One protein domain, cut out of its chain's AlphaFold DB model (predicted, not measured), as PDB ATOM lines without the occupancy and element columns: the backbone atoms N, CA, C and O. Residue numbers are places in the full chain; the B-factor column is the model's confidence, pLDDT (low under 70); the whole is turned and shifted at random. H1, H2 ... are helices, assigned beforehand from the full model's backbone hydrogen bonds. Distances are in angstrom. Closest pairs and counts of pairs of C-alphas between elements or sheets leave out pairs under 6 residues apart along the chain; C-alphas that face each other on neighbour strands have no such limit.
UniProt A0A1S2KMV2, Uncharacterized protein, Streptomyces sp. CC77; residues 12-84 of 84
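AT A GLANCE: This is residues 12 to 84 of the 84 residues of an uncharacterized protein of Streptomyces sp. CC77 (UniProt A0A1S2KMV2). H3 sits in the middle with the short H2 packed on it, and from this small core H4 and H5 spread to the two ends of the long axis. Residues 50 to 55 and 78 to 84 stick out at those ends, and the tiny H1 lies off to one side. The printed part has 73 residues with five named helices, H1 to H5 in order, and no named strand; the class is all helix. It is compact, with a radius of gyration of the C-alphas of 12.8 A, and elongated, spanning 40 by 26 by 26 A.

HOW THE PARTS SIT: Start at H1, residues 12 to 15, which is close to but not clearly touching H3, residues 30 to 38; their closest C-alphas, of Trp 13 and Arg 30, are 7.4 A apart. Next find H2, residues 18 to 21, which touches H3, the closest C-alphas being those of Ala 19 and Ala 33 at 5.1 A. H4, residues 54 to 65, touches H3 with residues 59 to 64 alone, at a steep tilt of 56 degrees, the same way; the closest C-alphas, of Gln 32 and Ser 63, are 4.9 A apart. H5, residues 70 to 82, touches H2 with residues 70 to 73 alone, the closest C-alphas being those of Phe 21 and Val 72 at 6.0 A. H3 and H5 are only just apart, at 8.4 A. In H3 and H5 every O i to N i+4 pair is within hydrogen-bond range, in H4 6 of 8; H1 and H2 are too short for such a pair.

IN THESE COORDINATES: Find C-alpha 12 at (194.624, 101.245, 226.502), where H1 begins; it is 5.3 A long and H2 6.0 A. H3 runs 12.0 A, H4 18.2 A from C-alpha 54 at (183.897, 116.287, 241.527), and H5 18.5 A to C-alpha 82 at (206.164, 110.496, 208.453).

THE WHOLE: The two C-alphas farthest apart are those of Arg 54 and Gln 82, 40.3 A. The link from H3 to H4, residues 39 to 53, is long. The printed part has no cut, and no printed residue is under 70 in pLDDT.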
ATOM      1  N   VAL A  12     193.641 100.545 227.340       84.75
ATOM      2  CA  VAL A  12     194.624 101.245 226.502       84.75
ATOM      3  C   VAL A  12     195.489 102.207 227.319       84.75
ATOM      4  O   VAL A  12     196.687 102.304 227.054       84.75
ATOM      5  N   TRP A  13     194.925 102.839 228.352       85.19
ATOM      6  CA  TRP A  13     195.632 103.778 229.227       85.19
ATOM      7  C   TRP A  13     196.633 103.085 230.156       85.19
ATOM      8  O   TRP A  13     197.489 103.745 230.743       85.19
ATOM      9  N   GLU A  14     196.589 101.752 230.246       86.38
ATOM     10  CA  GLU A  14     197.589 100.952 230.952       86.38
ATOM     11  C   GLU A  14     198.823 100.642 230.085       86.38
ATOM     12  O   GLU A  14     199.924 100.467 230.614       86.38
ATOM     13  N   LYS A  15     198.670 100.642 228.754       89.81
ATOM     14  CA  LYS A  15     199.698 100.181 227.800       89.81
ATOM     15  C   LYS A  15     200.808 101.186 227.524       89.81
ATOM     16  O   LYS A  15     201.873 100.791 227.057       89.81
ATOM     17  N   PHE A  16     200.566 102.465 227.778       87.81
ATOM     18  CA  PHE A  16     201.562 103.515 227.612       87.81
ATOM     19  C   PHE A  16     201.496 104.489 228.785       87.81
ATOM     20  O   PHE A  16     200.460 104.604 229.438       87.81
ATOM     21  N   ASP A  17     202.610 105.168 229.059       90.75
ATOM     22  CA  ASP A  17     202.681 106.201 230.089       90.75
ATOM     23  C   ASP A  17     202.628 107.596 229.439       90.75
ATOM     24  O   ASP A  17     203.615 108.022 228.829       90.75
ATOM     25  N   PRO A  18     201.505 108.331 229.555       92.12
ATOM     26  CA  PRO A  18     201.372 109.669 228.986       92.12
ATOM     27  C   PRO A  18     202.323 110.691 229.624       92.12
ATOM     28  O   PRO A  18     202.553 111.747 229.034       92.12
ATOM     29  N   ALA A  19     202.909 110.392 230.791       93.31
ATOM     30  CA  ALA A  19     203.873 111.276 231.446       93.31
ATOM     31  C   ALA A  19     205.125 111.527 230.590       93.31
ATOM     32  O   ALA A  19     205.828 112.507 230.820       93.31
ATOM     33  N   MET A  20     205.381 110.709 229.561       93.19
ATOM     34  CA  MET A  20     206.453 110.959 228.594       93.19
ATOM     35  C   MET A  20     206.316 112.295 227.845       93.19
ATOM     36  O   MET A  20     207.316 112.817 227.368       93.19
ATOM     37  N   PHE A  21     205.101 112.846 227.738       94.75
ATOM     38  CA  PHE A  21     204.843 114.138 227.090       94.75
ATOM     39  C   PHE A  21     204.982 115.332 228.039       94.75
ATOM     40  O   PHE A  21     204.775 116.471 227.619       94.75
ATOM     41  N   LEU A  22     205.289 115.094 229.312       95.56
ATOM     42  CA  LEU A  22     205.436 116.133 230.322       95.56
ATOM     43  C   LEU A  22     206.904 116.354 230.672       95.56
ATOM     44  O   LEU A  22     207.730 115.441 230.615       95.56
ATOM     45  N   ARG A  23     207.216 117.564 231.132       94.94
ATOM     46  CA  ARG A  23     208.487 117.822 231.806       94.94
ATOM     47  C   ARG A  23     208.507 117.055 233.126       94.94
ATOM     48  O   ARG A  23     207.526 117.029 233.863       94.94
ATOM     49  N   ARG A  24     209.647 116.445 233.459       82.56
ATOM     50  CA  ARG A  24     209.809 115.551 234.629       82.56
ATOM     51  C   ARG A  24     209.914 116.298 235.968       82.56
ATOM     52  O   ARG A  24     210.630 115.861 236.865       82.56
ATOM     53  N   THR A  25     209.253 117.442 236.092       78.06
ATOM     54  CA  THR A  25     209.335 118.337 237.251       78.06
ATOM     55  C   THR A  25     208.408 117.922 238.389       78.06
ATOM     56  O   THR A  25     208.696 118.229 239.544       78.06
ATOM     57  N   SER A  26     207.328 117.196 238.092       75.50
ATOM     58  CA  SER A  26     206.345 116.767 239.092       75.50
ATOM     59  C   SER A  26     205.765 115.390 238.757       75.50
ATOM     60  O   SER A  26     205.575 115.082 237.578       75.50
ATOM     61  N   PRO A  27     205.479 114.545 239.765       85.75
ATOM     62  CA  PRO A  27     204.723 113.320 239.545       85.75
ATOM     63  C   PRO A  27     203.302 113.674 239.092       85.75
ATOM     64  O   PRO A  27     202.661 114.542 239.676       85.75
ATOM     65  N   ALA A  28     202.818 112.988 238.060       92.25
ATOM     66  CA  ALA A  28     201.476 113.159 237.520       92.25
ATOM     67  C   ALA A  28     200.790 111.798 237.428       92.25
ATOM     68  O   ALA A  28     201.429 110.795 237.092       92.25
ATOM     69  N   SER A  29     199.485 111.750 237.698       92.69
ATOM     70  CA  SER A  29     198.700 110.559 237.377       92.69
ATOM     71  C   SER A  29     198.613 110.383 235.854       92.69
ATOM     72  O   SER A  29     198.777 111.334 235.082       92.69
ATOM     73  N   ARG A  30     198.302 109.169 235.387       92.31
ATOM     74  CA  ARG A  30     198.085 108.926 233.947       92.31
ATOM     75  C   ARG A  30     196.921 109.746 233.396       92.31
ATOM     76  O   ARG A  30     196.972 110.177 232.245       92.31
ATOM     77  N   VAL A  31     195.899 109.989 234.216       92.75
ATOM     78  CA  VAL A  31     194.752 110.835 233.866       92.75
ATOM     79  C   VAL A  31     195.211 112.271 233.649       92.75
ATOM     80  O   VAL A  31     194.944 112.839 232.590       92.75
ATOM     81  N   GLN A  32     195.958 112.828 234.605       94.81
ATOM     82  CA  GLN A  32     196.495 114.184 234.514       94.81
ATOM     83  C   GLN A  32     197.407 114.342 233.299       94.81
ATOM     84  O   GLN A  32     197.250 115.278 232.518       94.81
ATOM     85  N   ALA A  33     198.321 113.394 233.094       94.62
ATOM     86  CA  ALA A  33     199.247 113.439 231.975       94.62
ATOM     87  C   ALA A  33     198.536 113.318 230.620       94.62
ATOM     88  O   ALA A  33     198.848 114.072 229.700       94.62
ATOM     89  N   THR A  34     197.531 112.446 230.512       94.19
ATOM     90  CA  THR A  34     196.700 112.326 229.304       94.19
ATOM     91  C   THR A  34     195.962 113.624 229.017       94.19
ATOM     92  O   THR A  34     196.019 114.138 227.899       94.19
ATOM     93  N   PHE A  35     195.276 114.174 230.021       94.81
ATOM     94  CA  PHE A  35     194.490 115.389 229.847       94.81
ATOM     95  C   PHE A  35     195.376 116.570 229.465       94.81
ATOM     96  O   PHE A  35     195.063 117.297 228.522       94.81
ATOM     97  N   ARG A  36     196.525 116.715 230.130       95.06
ATOM     98  CA  ARG A  36     197.473 117.780 229.824       95.06
ATOM     99  C   ARG A  36     198.059 117.641 228.420       95.06
ATOM    100  O   ARG A  36     198.095 118.625 227.678       95.06
ATOM    101  N   ALA A  37     198.460 116.433 228.027       94.44
ATOM    102  CA  ALA A  37     198.986 116.161 226.692       94.44
ATOM    103  C   ALA A  37     197.937 116.374 225.584       94.44
ATOM    104  O   ALA A  37     198.304 116.751 224.474       94.44
ATOM    105  N   ALA A  38     196.641 116.205 225.870       94.19
ATOM    106  CA  ALA A  38     195.570 116.384 224.886       94.19
ATOM    107  C   ALA A  38     195.466 117.819 224.337       94.19
ATOM    108  O   ALA A  38     195.081 117.994 223.183       94.19
ATOM    109  N   PHE A  39     195.864 118.838 225.111       94.50
ATOM    110  CA  PHE A  39     195.994 120.220 224.616       94.50
ATOM    111  C   PHE A  39     197.107 120.373 223.577       94.50
ATOM    112  O   PHE A  39     197.100 121.294 222.760       94.50
ATOM    113  N   ALA A  40     198.088 119.477 223.633       94.19
ATOM    114  CA  ALA A  40     199.290 119.507 222.833       94.19
ATOM    115  C   ALA A  40     199.316 118.397 221.776       94.19
ATOM    116  O   ALA A  40     200.322 118.277 221.085       94.19
ATOM    117  N   LEU A  41     198.264 117.602 221.566       90.81
ATOM    118  CA  LEU A  41     198.264 116.494 220.601       90.81
ATOM    119  C   LEU A  41     196.867 116.258 219.978       90.81
ATOM    120  O   LEU A  41     196.182 115.319 220.381       90.81
ATOM    121  N   PRO A  42     196.443 117.034 218.953       88.44
ATOM    122  CA  PRO A  42     197.072 118.217 218.336       88.44
ATOM    123  C   PRO A  42     196.936 119.497 219.186       88.44
ATOM    124  O   PRO A  42     196.369 119.455 220.268       88.44
ATOM    125  N   VAL A  43     197.489 120.636 218.725       91.50
ATOM    126  CA  VAL A  43     197.378 121.910 219.469       91.50
ATOM    127  C   VAL A  43     195.913 122.315 219.465       91.50
ATOM    128  O   VAL A  43     195.356 122.551 218.393       91.50
ATOM    129  N   VAL A  44     195.310 122.403 220.644       92.00
ATOM    130  CA  VAL A  44     193.941 122.885 220.822       92.00
ATOM    131  C   VAL A  44     193.881 123.862 221.987       92.00
ATOM    132  O   VAL A  44     194.594 123.715 222.975       92.00
ATOM    133  N   GLU A  45     193.004 124.856 221.878       91.75
ATOM    134  CA  GLU A  45     192.784 125.847 222.942       91.75
ATOM    135  C   GLU A  45     191.851 125.321 224.039       91.75
ATOM    136  O   GLU A  45     191.890 125.791 225.172       91.75
ATOM    137  N   ALA A  46     191.017 124.327 223.717       91.31
ATOM    138  CA  ALA A  46     190.027 123.778 224.630       91.31
ATOM    139  C   ALA A  46     189.869 122.262 224.466       91.31
ATOM    140  O   ALA A  46     189.843 121.726 223.353       91.31
ATOM    141  N   VAL A  47     189.681 121.581 225.597       90.56
ATOM    142  CA  VAL A  47     189.350 120.155 225.677       90.56
ATOM    143  C   VAL A  47     188.062 120.010 226.479       90.56
ATOM    144  O   VAL A  47     187.949 120.530 227.585       90.56
ATOM    145  N   ALA A  48     187.080 119.309 225.913       88.38
ATOM    146  CA  ALA A  48     185.811 119.041 226.576       88.38
ATOM    147  C   ALA A  48     185.878 117.698 227.310       88.38
ATOM    148  O   ALA A  48     186.337 116.700 226.747       88.38
ATOM    149  N   VAL A  49     185.389 117.673 228.545       87.19
ATOM    150  CA  VAL A  49     185.283 116.475 229.385       87.19
ATOM    151  C   VAL A  49     183.900 116.431 230.016       87.19
ATOM    152  O   VAL A  49     183.359 117.461 230.410       87.19
ATOM    153  N   GLY A  50     183.316 115.238 230.074       87.19
ATOM    154  CA  GLY A  50     182.046 114.991 230.746       87.19
ATOM    155  C   GLY A  50     182.283 114.089 231.946       87.19
ATOM    156  O   GLY A  50     182.736 112.961 231.779       87.19
ATOM    157  N   THR A  51     182.000 114.586 233.143       87.88
ATOM    158  CA  THR A  51     182.003 113.789 234.371       87.88
ATOM    159  C   THR A  51     181.094 114.452 235.404       87.88
ATOM    160  O   THR A  51     180.980 115.679 235.453       87.88
ATOM    161  N   ASP A  52     180.431 113.642 236.213       91.12
ATOM    162  CA  ASP A  52     179.665 114.040 237.396       91.12
ATOM    163  C   ASP A  52     180.479 113.881 238.695       91.12
ATOM    164  O   ASP A  52     180.042 114.297 239.770       91.12
ATOM    165  N   ASN A  53     181.696 113.335 238.606       92.56
ATOM    166  CA  ASN A  53     182.587 113.148 239.739       92.56
ATOM    167  C   ASN A  53     183.435 114.408 239.983       92.56
ATOM    168  O   ASN A  53     184.337 114.756 239.217       92.56
ATOM    169  N   ARG A  54     183.183 115.071 241.116       94.75
ATOM    170  CA  ARG A  54     183.897 116.287 241.527       94.75
ATOM    171  C   ARG A  54     185.397 116.081 241.751       94.75
ATOM    172  O   ARG A  54     186.170 116.998 241.487       94.75
ATOM    173  N   GLU A  55     185.811 114.934 242.278       93.56
ATOM    174  CA  GLU A  55     187.232 114.645 242.510       93.56
ATOM    175  C   GLU A  55     187.967 114.478 241.188       93.56
ATOM    176  O   GLU A  55     189.042 115.046 241.013       93.56
ATOM    177  N   HIS A  56     187.328 113.811 240.227       91.69
ATOM    178  CA  HIS A  56     187.872 113.679 238.885       91.69
ATOM    179  C   HIS A  56     187.992 115.039 238.184       91.69
ATOM    180  O   HIS A  56     189.031 115.340 237.609       91.69
ATOM    181  N   LEU A  57     186.988 115.921 238.299       93.62
ATOM    182  CA  LEU A  57     187.109 117.292 237.779       93.62
ATOM    183  C   LEU A  57     188.286 118.049 238.393       93.62
ATOM    184  O   LEU A  57     188.996 118.747 237.673       93.62
ATOM    185  N   ARG A  58     188.491 117.919 239.708       95.00
ATOM    186  CA  ARG A  58     189.625 118.557 240.381       95.00
ATOM    187  C   ARG A  58     190.949 118.027 239.836       95.00
ATOM    188  O   ARG A  58     191.788 118.831 239.463       95.00
ATOM    189  N   GLU A  59     191.091 116.711 239.696       94.88
ATOM    190  CA  GLU A  59     192.295 116.091 239.129       94.88
ATOM    191  C   GLU A  59     192.638 116.654 237.737       94.88
ATOM    192  O   GLU A  59     193.802 116.955 237.458       94.88
ATOM    193  N   LEU A  60     191.632 116.850 236.875       94.81
ATOM    194  CA  LEU A  60     191.827 117.438 235.547       94.81
ATOM    195  C   LEU A  60     192.240 118.914 235.615       94.81
ATOM    196  O   LEU A  60     193.108 119.334 234.852       94.81
ATOM    197  N   VAL A  61     191.657 119.696 236.524       94.81
ATOM    198  CA  VAL A  61     192.036 121.105 236.730       94.81
ATOM    199  C   VAL A  61     193.463 121.215 237.267       94.81
ATOM    200  O   VAL A  61     194.243 121.999 236.730       94.81
ATOM    201  N   ASP A  62     193.836 120.392 238.245       95.12
ATOM    202  CA  ASP A  62     195.179 120.385 238.840       95.12
ATOM    203  C   ASP A  62     196.253 120.035 237.794       95.12
ATOM    204  O   ASP A  62     197.376 120.533 237.835       95.12
ATOM    205  N   SER A  63     195.906 119.232 236.781       95.06
ATOM    206  CA  SER A  63     196.834 118.898 235.693       95.06
ATOM    207  C   SER A  63     197.240 120.092 234.815       95.06
ATOM    208  O   SER A  63     198.212 119.990 234.064       95.06
ATOM    209  N   LEU A  64     196.524 121.221 234.884       93.75
ATOM    210  CA  LEU A  64     196.862 122.427 234.124       93.75
ATOM    211  C   LEU A  64     198.160 123.083 234.615       93.75
ATOM    212  O   LEU A  64     198.794 123.804 233.845       93.75
ATOM    213  N   GLU A  65     198.576 122.801 235.851       94.31
ATOM    214  CA  GLU A  65     199.861 123.244 236.410       94.31
ATOM    215  C   GLU A  65     201.052 122.457 235.842       94.31
ATOM    216  O   GLU A  65     202.198 122.896 235.938       94.31
ATOM    217  N   LEU A  66     200.801 121.299 235.220       95.06
ATOM    218  CA  LEU A  66     201.849 120.473 234.634       95.06
ATOM    219  C   LEU A  66     202.382 121.110 233.347       95.06
ATOM    220  O   LEU A  66     201.635 121.596 232.494       95.06
ATOM    221  N   GLU A  67     203.694 121.055 233.154       95.38
ATOM    222  CA  GLU A  67     204.326 121.561 231.939       95.38
ATOM    223  C   GLU A  67     204.492 120.450 230.900       95.38
ATOM    224  O   GLU A  67     204.987 119.361 231.193       95.38
ATOM    225  N   VAL A  68     204.103 120.745 229.662       95.38
ATOM    226  CA  VAL A  68     204.324 119.858 228.516       95.38
ATOM    227  C   VAL A  68     205.782 119.965 228.066       95.38
ATOM    228  O   VAL A  68     206.376 121.046 228.057       95.38
ATOM    229  N   ASP A  69     206.369 118.839 227.674       96.06
ATOM    230  CA  ASP A  69     207.658 118.823 226.996       96.06
ATOM    231  C   ASP A  69     207.458 119.110 225.500       96.06
ATOM    232  O   ASP A  69     207.130 118.234 224.694       96.06
ATOM    233  N   ASP A  70     207.648 120.377 225.123       94.44
ATOM    234  CA  ASP A  70     207.472 120.818 223.740       94.44
ATOM    235  C   ASP A  70     208.411 120.106 222.760       94.44
ATOM    236  O   ASP A  70     208.085 120.002 221.575       94.44
ATOM    237  N   GLN A  71     209.587 119.647 223.206       95.81
ATOM    238  CA  GLN A  71     210.504 118.917 222.338       95.81
ATOM    239  C   GLN A  71     209.932 117.542 222.013       95.81
ATOM    240  O   GLN A  71     209.769 117.230 220.830       95.81
ATOM    241  N   VAL A  72     209.541 116.776 223.034       96.00
ATOM    242  CA  VAL A  72     208.951 115.441 222.848       96.00
ATOM    243  C   VAL A  72     207.679 115.521 222.004       96.00
ATOM    244  O   VAL A  72     207.497 114.741 221.067       96.00
ATOM    245  N   VAL A  73     206.812 116.501 222.268       95.75
ATOM    246  CA  VAL A  73     205.585 116.705 221.482       95.75
ATOM    247  C   VAL A  73     205.890 117.015 220.016       95.75
ATOM    248  O   VAL A  73     205.219 116.486 219.122       95.75
ATOM    249  N   ARG A  74     206.882 117.872 219.732       95.62
ATOM    250  CA  ARG A  74     207.281 118.182 218.348       95.62
ATOM    251  C   ARG A  74     207.805 116.947 217.624       95.62
ATOM    252  O   ARG A  74     207.366 116.701 216.501       95.62
ATOM    253  N   GLU A  75     208.693 116.186 218.254       95.88
ATOM    254  CA  GLU A  75     209.263 114.959 217.687       95.88
ATOM    255  C   GLU A  75     208.166 113.926 217.405       95.88
ATOM    256  O   GLU A  75     208.056 113.420 216.288       95.88
ATOM    257  N   TYR A  76     207.265 113.696 218.361       95.00
ATOM    258  CA  TYR A  76     206.147 112.770 218.182       95.00
ATOM    259  C   TYR A  76     205.237 113.165 217.009       95.00
ATOM    260  O   TYR A  76     204.879 112.334 216.174       95.00
ATOM    261  N   ARG A  77     204.903 114.453 216.877       93.69
ATOM    262  CA  ARG A  77     204.118 114.950 215.737       93.69
ATOM    263  C   ARG A  77     204.841 114.789 214.404       93.69
ATOM    264  O   ARG A  77     204.179 114.561 213.394       93.69
ATOM    265  N   GLN A  78     206.164 114.942 214.375       94.88
ATOM    266  CA  GLN A  78     206.953 114.685 213.169       94.88
ATOM    267  C   GLN A  78     206.894 113.207 212.782       94.88
ATOM    268  O   GLN A  78     206.641 112.915 211.616       94.88
ATOM    269  N   LEU A  79     207.032 112.295 213.749       94.88
ATOM    270  CA  LEU A  79     206.908 110.854 213.514       94.88
ATOM    271  C   LEU A  79     205.524 110.484 212.968       94.88
ATOM    272  O   LEU A  79     205.433 109.763 211.978       94.88
ATOM    273  N   LEU A  80     204.446 111.035 213.538       92.75
ATOM    274  CA  LEU A  80     203.088 110.812 213.028       92.75
ATOM    275  C   LEU A  80     202.912 111.280 211.576       92.75
ATOM    276  O   LEU A  80     202.221 110.621 210.809       92.75
ATOM    277  N   ARG A  81     203.536 112.399 211.185       92.31
ATOM    278  CA  ARG A  81     203.486 112.904 209.799       92.31
ATOM    279  C   ARG A  81     204.296 112.061 208.818       92.31
ATOM    280  O   ARG A  81     203.992 112.092 207.638       92.31
ATOM    281  N   GLN A  82     205.343 111.384 209.282       94.44
ATOM    282  CA  GLN A  82     206.164 110.496 208.453       94.44
ATOM    283  C   GLN A  82     205.536 109.108 208.292       94.44
ATOM    284  O   GLN A  82     205.809 108.426 207.310       94.44
ATOM    285  N   ALA A  83     204.736 108.683 209.272       86.94
ATOM    286  CA  ALA A  83     204.035 107.404 209.267       86.94
ATOM    287  C   ALA A  83     202.680 107.438 208.529       86.94
ATOM    288  O   ALA A  83     202.071 106.383 208.356       86.94
ATOM    289  N   ALA A  84     202.208 108.631 208.153       72.00
ATOM    290  CA  ALA A  84     200.977 108.866 207.397       72.00
ATOM    291  C   ALA A  84     201.248 108.896 205.888       72.00
ATOM    292  O   ALA A  84     200.388 108.377 205.143       72.00
TER     293      ALA A  84